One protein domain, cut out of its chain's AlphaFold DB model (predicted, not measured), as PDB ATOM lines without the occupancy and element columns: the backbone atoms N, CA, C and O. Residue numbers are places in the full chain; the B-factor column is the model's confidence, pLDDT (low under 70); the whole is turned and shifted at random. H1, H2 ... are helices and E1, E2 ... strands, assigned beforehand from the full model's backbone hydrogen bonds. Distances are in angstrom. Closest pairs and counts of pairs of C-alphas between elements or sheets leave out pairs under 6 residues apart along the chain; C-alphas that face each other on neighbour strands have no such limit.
ATOM      1  N   MET A   1      41.858 -14.749  23.819       77.94
ATOM      2  CA  MET A   1      42.197 -15.948  23.022       77.94
ATOM      3  C   MET A   1      41.374 -15.865  21.753       77.94
ATOM      4  O   MET A   1      40.193 -15.587  21.880       77.94
ATOM      5  N   ASN A   2      41.986 -15.989  20.575       93.31
ATOM      6  CA  ASN A   2      41.290 -15.829  19.296       93.31
ATOM      7  C   ASN A   2      40.785 -17.202  18.825       93.31
ATOM      8  O   ASN A   2      41.593 -18.080  18.506       93.31
ATOM      9  N   ASN A   3      39.468 -17.406  18.850       96.19
ATOM     10  CA  ASN A   3      38.863 -18.700  18.552       96.19
ATOM     11  C   ASN A   3      39.021 -19.085  17.077       96.19
ATOM     12  O   ASN A   3      39.255 -20.258  16.787       96.19
ATOM     13  N   VAL A   4      38.959 -18.118  16.154       95.06
ATOM     14  CA  VAL A   4      39.193 -18.378  14.722       95.06
ATOM     15  C   VAL A   4      40.575 -18.982  14.498       95.06
ATOM     16  O   VAL A   4      40.689 -20.046  13.889       95.06
ATOM     17  N   LYS A   5      41.622 -18.359  15.051       95.00
ATOM     18  CA  LYS A   5      42.997 -18.866  14.949       95.00
ATOM     19  C   LYS A   5      43.128 -20.285  15.505       95.00
ATOM     20  O   LYS A   5      43.682 -21.149  14.836       95.00
ATOM     21  N   MET A   6      42.569 -20.532  16.690       95.31
ATOM     22  CA  MET A   6      42.591 -21.856  17.319       95.31
ATOM     23  C   MET A   6      41.928 -22.923  16.434       95.31
ATOM     24  O   MET A   6      42.426 -24.042  16.332       95.31
ATOM     25  N   ILE A   7      40.804 -22.600  15.791       95.75
ATOM     26  CA  ILE A   7      40.096 -23.529  14.901       95.75
ATOM     27  C   ILE A   7      40.895 -23.790  13.618       95.75
ATOM     28  O   ILE A   7      41.006 -24.949  13.215       95.75
ATOM     29  N   LEU A   8      41.489 -22.755  13.015       93.38
ATOM     30  CA  LEU A   8      42.379 -22.907  11.857       93.38
ATOM     31  C   LEU A   8      43.546 -23.857  12.173       93.38
ATOM     32  O   LEU A   8      43.781 -24.810  11.432       93.38
ATOM     33  N   GLU A   9      44.215 -23.658  13.312       93.25
ATOM     34  CA  GLU A   9      45.325 -24.505  13.770       93.25
ATOM     35  C   GLU A   9      44.877 -25.942  14.078       93.25
ATOM     36  O   GLU A   9      45.547 -26.897  13.691       93.25
ATOM     37  N   LEU A  20      27.734 -18.521  11.628       96.94
ATOM     38  CA  LEU A  20      27.466 -17.457  12.587       96.94
ATOM     39  C   LEU A  20      25.954 -17.443  12.822       96.94
ATOM     40  O   LEU A  20      25.196 -17.214  11.890       96.94
ATOM     41  N   LYS A  21      25.496 -17.743  14.039       94.31
ATOM     42  CA  LYS A  21      24.058 -17.955  14.300       94.31
ATOM     43  C   LYS A  21      23.240 -16.665  14.434       94.31
ATOM     44  O   LYS A  21      22.037 -16.685  14.210       94.31
ATOM     45  N   ASP A  22      23.875 -15.584  14.881       95.25
ATOM     46  CA  ASP A  22      23.235 -14.315  15.228       95.25
ATOM     47  C   ASP A  22      24.232 -13.150  15.125       95.25
ATOM     48  O   ASP A  22      25.442 -13.358  14.989       95.25
ATOM     49  N   ASP A  23      23.717 -11.925  15.215       94.38
ATOM     50  CA  ASP A  23      24.505 -10.694  15.078       94.38
ATOM     51  C   ASP A  23      25.603 -10.584  16.149       94.38
ATOM     52  O   ASP A  23      26.720 -10.160  15.868       94.38
ATOM     53  N   LYS A  24      25.353 -11.057  17.377       94.69
ATOM     54  CA  LYS A  24      26.368 -11.060  18.444       94.69
ATOM     55  C   LYS A  24      27.543 -11.982  18.106       94.69
ATOM     56  O   LYS A  24      28.700 -11.686  18.405       94.69
ATOM     57  N   THR A  25      27.239 -13.133  17.521       95.69
ATOM     58  CA  THR A  25      28.218 -14.112  17.049       95.69
ATOM     59  C   THR A  25      29.022 -13.531  15.887       95.69
ATOM     60  O   THR A  25      30.243 -13.677  15.868       95.69
ATOM     61  N   GLU A  26      28.361 -12.811  14.976       96.56
ATOM     62  CA  GLU A  26      28.999 -12.080  13.878       96.56
ATOM     63  C   GLU A  26      29.959 -10.991  14.363       96.56
ATOM     64  O   GLU A  26      31.104 -10.951  13.919       96.56
ATOM     65  N   GLU A  27      29.548 -10.154  15.315       95.81
ATOM     66  CA  GLU A  27      30.389  -9.088  15.865       95.81
ATOM     67  C   GLU A  27      31.666  -9.623  16.529       95.81
ATOM     68  O   GLU A  27      32.763  -9.113  16.277       95.81
ATOM     69  N   ASN A  28      31.543 -10.674  17.348       96.06
ATOM     70  CA  ASN A  28      32.691 -11.305  18.005       96.06
ATOM     71  C   ASN A  28      33.646 -11.933  16.985       96.06
ATOM     72  O   ASN A  28      34.856 -11.720  17.054       96.06
ATOM     73  N   PHE A  29      33.093 -12.656  16.011       97.25
ATOM     74  CA  PHE A  29      33.866 -13.275  14.942       97.25
ATOM     75  C   PHE A  29      34.598 -12.230  14.093       97.25
ATOM     76  O   PHE A  29      35.792 -12.361  13.827       97.25
ATOM     77  N   LYS A  30      33.912 -11.140  13.722       97.19
ATOM     78  CA  LYS A  30      34.491 -10.017  12.976       97.19
ATOM     79  C   LYS A  30      35.649  -9.381  13.733       97.19
ATOM     80  O   LYS A  30      36.698  -9.145  13.140       97.19
ATOM     81  N   LYS A  31      35.493  -9.146  15.039       96.75
ATOM     82  CA  LYS A  31      36.574  -8.613  15.877       96.75
ATOM     83  C   LYS A  31      37.803  -9.525  15.848       96.75
ATOM     84  O   LYS A  31      38.909  -9.040  15.628       96.75
ATOM     85  N   GLU A  32      37.610 -10.833  16.008       97.38
ATOM     86  CA  GLU A  32      38.706 -11.803  15.950       97.38
ATOM     87  C   GLU A  32      39.386 -11.844  14.573       97.38
ATOM     88  O   GLU A  32      40.611 -11.911  14.504       97.38
ATOM     89  N   LEU A  33      38.632 -11.757  13.474       97.31
ATOM     90  CA  LEU A  33      39.204 -11.676  12.127       97.31
ATOM     91  C   LEU A  33      40.010 -10.391  11.906       97.31
ATOM     92  O   LEU A  33      41.099 -10.434  11.330       97.31
ATOM     93  N   MET A  34      39.508  -9.253  12.387       97.06
ATOM     94  CA  MET A  34      40.222  -7.977  12.307       97.06
ATOM     95  C   MET A  34      41.538  -8.020  13.094       97.06
ATOM     96  O   MET A  34      42.562  -7.569  12.587       97.06
ATOM     97  N   GLU A  35      41.547  -8.622  14.289       96.50
ATOM     98  CA  GLU A  35      42.769  -8.839  15.084       96.50
ATOM     99  C   GLU A  35      43.795  -9.729  14.361       96.50
ATOM    100  O   GLU A  35      45.001  -9.555  14.538       96.50
ATOM    101  N   LEU A  36      43.339 -10.664  13.520       95.44
ATOM    102  CA  LEU A  36      44.221 -11.500  12.700       95.44
ATOM    103  C   LEU A  36      44.768 -10.780  11.464       95.44
ATOM    104  O   LEU A  36      45.741 -11.267  10.878       95.44
ATOM    105  N   GLY A  37      44.188  -9.634  11.097       96.06
ATOM    106  CA  GLY A  37      44.497  -8.911   9.869       96.06
ATOM    107  C   GLY A  37      43.856  -9.542   8.635       96.06
ATOM    108  O   GLY A  37      44.491  -9.576   7.586       96.06
ATOM    109  N   ALA A  38      42.640 -10.081   8.771       97.25
ATOM    110  CA  ALA A  38      41.927 -10.720   7.672       97.25
ATOM    111  C   ALA A  38      41.645  -9.756   6.508       97.25
ATOM    112  O   ALA A  38      41.336  -8.574   6.701       97.25
ATOM    113  N   THR A  39      41.707 -10.294   5.293       98.00
ATOM    114  CA  THR A  39      41.407  -9.585   4.045       98.00
ATOM    115  C   THR A  39      40.342 -10.334   3.258       98.00
ATOM    116  O   THR A  39      40.219 -11.550   3.341       98.00
ATOM    117  N   TRP A  40      39.551  -9.631   2.465       96.88
ATOM    118  CA  TRP A  40      38.724 -10.260   1.445       96.88
ATOM    119  C   TRP A  40      39.608 -10.916   0.378       96.88
ATOM    120  O   TRP A  40      40.755 -10.513   0.182       96.88
ATOM    121  N   MET A  41      39.064 -11.872  -0.379       92.69
ATOM    122  CA  MET A  41      39.760 -12.495  -1.523       92.69
ATOM    123  C   MET A  41      40.315 -11.484  -2.549       92.69
ATOM    124  O   MET A  41      41.269 -11.787  -3.254       92.69
ATOM    125  N   GLY A  42      39.736 -10.279  -2.630       90.44
ATOM    126  CA  GLY A  42      40.237  -9.178  -3.465       90.44
ATOM    127  C   GLY A  42      41.407  -8.382  -2.864       90.44
ATOM    128  O   GLY A  42      41.860  -7.424  -3.480       90.44
ATOM    129  N   GLY A  43      41.879  -8.735  -1.665       93.19
ATOM    130  CA  GLY A  43      42.973  -8.069  -0.949       93.19
ATOM    131  C   GLY A  43      42.550  -6.908  -0.042       93.19
ATOM    132  O   GLY A  43      43.354  -6.442   0.765       93.19
ATOM    133  N   GLU A  44      41.299  -6.453  -0.124       96.56
ATOM    134  CA  GLU A  44      40.762  -5.401   0.744       96.56
ATOM    135  C   GLU A  44      40.708  -5.860   2.210       96.56
ATOM    136  O   GLU A  44      40.346  -6.999   2.502       96.56
ATOM    137  N   LYS A  45      41.050  -4.983   3.157       96.94
ATOM    138  CA  LYS A  45      41.010  -5.313   4.588       96.94
ATOM    139  C   LYS A  45      39.576  -5.425   5.102       96.94
ATOM    140  O   LYS A  45      38.693  -4.667   4.708       96.94
ATOM    141  N   LEU A  46      39.353  -6.335   6.046       96.75
ATOM    142  CA  LEU A  46      38.095  -6.369   6.781       96.75
ATOM    143  C   LEU A  46      37.991  -5.152   7.713       96.75
ATOM    144  O   LEU A  46      38.796  -4.989   8.631       96.75
ATOM    145  N   GLU A  47      36.965  -4.328   7.512       95.38
ATOM    146  CA  GLU A  47      36.684  -3.156   8.334       95.38
ATOM    147  C   GLU A  47      35.431  -3.318   9.201       95.38
ATOM    148  O   GLU A  47      34.548  -4.136   8.940       95.38
ATOM    149  N   LYS A  48      35.320  -2.473  10.234       93.56
ATOM    150  CA  LYS A  48      34.229  -2.517  11.220       93.56
ATOM    151  C   LYS A  48      32.838  -2.345  10.598       93.56
ATOM    152  O   LYS A  48      31.872  -2.903  11.115       93.56
ATOM    153  N   HIS A  49      32.737  -1.551   9.532       93.44
ATOM    154  CA  HIS A  49      31.471  -1.220   8.880       93.44
ATOM    155  C   HIS A  49      30.967  -2.337   7.948       93.44
ATOM    156  O   HIS A  49      29.791  -2.344   7.585       93.44
ATOM    157  N   HIS A  50      31.821  -3.304   7.598       93.94
ATOM    158  CA  HIS A  50      31.412  -4.476   6.838       93.94
ATOM    159  C   HIS A  50      30.510  -5.386   7.679       93.94
ATOM    160  O   HIS A  50      30.693  -5.545   8.892       93.94
ATOM    161  N   ARG A  51      29.546  -6.022   7.010       92.00
ATOM    162  CA  ARG A  51      28.752  -7.116   7.573       92.00
ATOM    163  C   ARG A  51      29.274  -8.451   7.079       92.00
ATOM    164  O   ARG A  51      29.603  -8.586   5.900       92.00
ATOM    165  N   LEU A  52      29.301  -9.439   7.966       94.00
ATOM    166  CA  LEU A  52      29.567 -10.820   7.580       94.00
ATOM    167  C   LEU A  52      28.254 -11.576   7.337       94.00
ATOM    168  O   LEU A  52      27.245 -11.333   7.994       94.00
ATOM    169  N   SER A  53      28.265 -12.491   6.367       92.75
ATOM    170  CA  SER A  53      27.164 -13.436   6.149       92.75
ATOM    171  C   SER A  53      27.118 -14.462   7.285       92.75
ATOM    172  O   SER A  53      28.144 -14.752   7.897       92.75
ATOM    173  N   TYR A  54      25.959 -15.093   7.499       94.56
ATOM    174  CA  TYR A  54      25.828 -16.243   8.402       94.56
ATOM    175  C   TYR A  54      26.754 -17.410   8.036       94.56
ATOM    176  O   TYR A  54      27.049 -18.240   8.891       94.56
ATOM    177  N   TYR A  55      27.217 -17.478   6.785       97.06
ATOM    178  CA  TYR A  55      28.187 -18.466   6.324       97.06
ATOM    179  C   TYR A  55      29.393 -17.769   5.699       97.06
ATOM    180  O   TYR A  55      29.257 -17.005   4.736       97.06
ATOM    181  N   ILE A  56      30.579 -18.057   6.226       97.62
ATOM    182  CA  ILE A  56      31.823 -17.435   5.776       97.62
ATOM    183  C   ILE A  56      32.966 -18.444   5.735       97.62
ATOM    184  O   ILE A  56      33.124 -19.262   6.637       97.62
ATOM    185  N   ALA A  57      33.753 -18.407   4.666       97.25
ATOM    186  CA  ALA A  57      34.988 -19.162   4.556       97.25
ATOM    187  C   ALA A  57      36.135 -18.325   5.121       97.25
ATOM    188  O   ALA A  57      36.231 -17.133   4.825       97.25
ATOM    189  N   VAL A  58      37.006 -18.963   5.894       97.38
ATOM    190  CA  VAL A  58      38.287 -18.404   6.323       97.38
ATOM    191  C   VAL A  58      39.385 -19.331   5.834       97.38
ATOM    192  O   VAL A  58      39.353 -20.539   6.095       97.38
ATOM    193  N   HIS A  59      40.339 -18.761   5.118       95.50
ATOM    194  CA  HIS A  59      41.487 -19.463   4.575       95.50
ATOM    195  C   HIS A  59      42.676 -19.408   5.545       95.50
ATOM    196  O   HIS A  59      42.732 -18.565   6.445       95.50
ATOM    197  N   SER A  60      43.641 -20.312   5.377       93.12
ATOM    198  CA  SER A  60      44.848 -20.380   6.218       93.12
ATOM    199  C   SER A  60      45.721 -19.118   6.130       93.12
ATOM    200  O   SER A  60      46.349 -18.729   7.116       93.12
ATOM    201  N   ASP A  61      45.697 -18.427   4.988       93.94
ATOM    202  CA  ASP A  61      46.335 -17.123   4.761       93.94
ATOM    203  C   ASP A  61      45.530 -15.933   5.315       93.94
ATOM    204  O   ASP A  61      45.950 -14.783   5.183       93.94
TER     205      ASP A  61
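What this domain is: This is residues 1 to 9 and 20 to 61 of the 95 residues of an uncharacterized protein of Faecalitalea cylindroides (UniProt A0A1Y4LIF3). A long helix, H2, and a short strand, E1, run nearly the same way but lie apart, and a wide unnamed loop, residues 37 to 54, folds back between the end of H2 and the start of E1. The short helix H1 packs on H2 at a steep angle. The printed part has 51 residues with two named helices and one named strand, in the order H1, H2, E1, and is mostly helix. It is compact, with a radius of gyration of the C-alphas of 10.4 A, and rounded, spanning 25 by 24 by 18 A.

How they stand to each other: H1, residues 3 to 9, touches H2, residues 23 to 36; the closest C-alphas, of Val 4 and Glu 32, are 6.7 A apart. They run the same way at a steep tilt of 54 degrees. In both, every O i to N i+4 pair is within hydrogen-bond range. E1, residues 55 to 59, pairs with no named strand. It is apart from H2, and only just apart from H1, at 8.1 A.

Where its parts are: H1 begins at C-alpha 3 (38.863, -18.700, 18.552). H2 measures 19.9 A and E1 13.5 A, ending at C-alpha 59 (41.487, -19.463, 4.575).

The domain as a whole: Residues 10 to 19 are not printed; C-alphas 9 and 20 are 19.2 A apart across the cut. The link from H2 to E1 is long, 18 residues. No printed residue is under 70 in pLDDT.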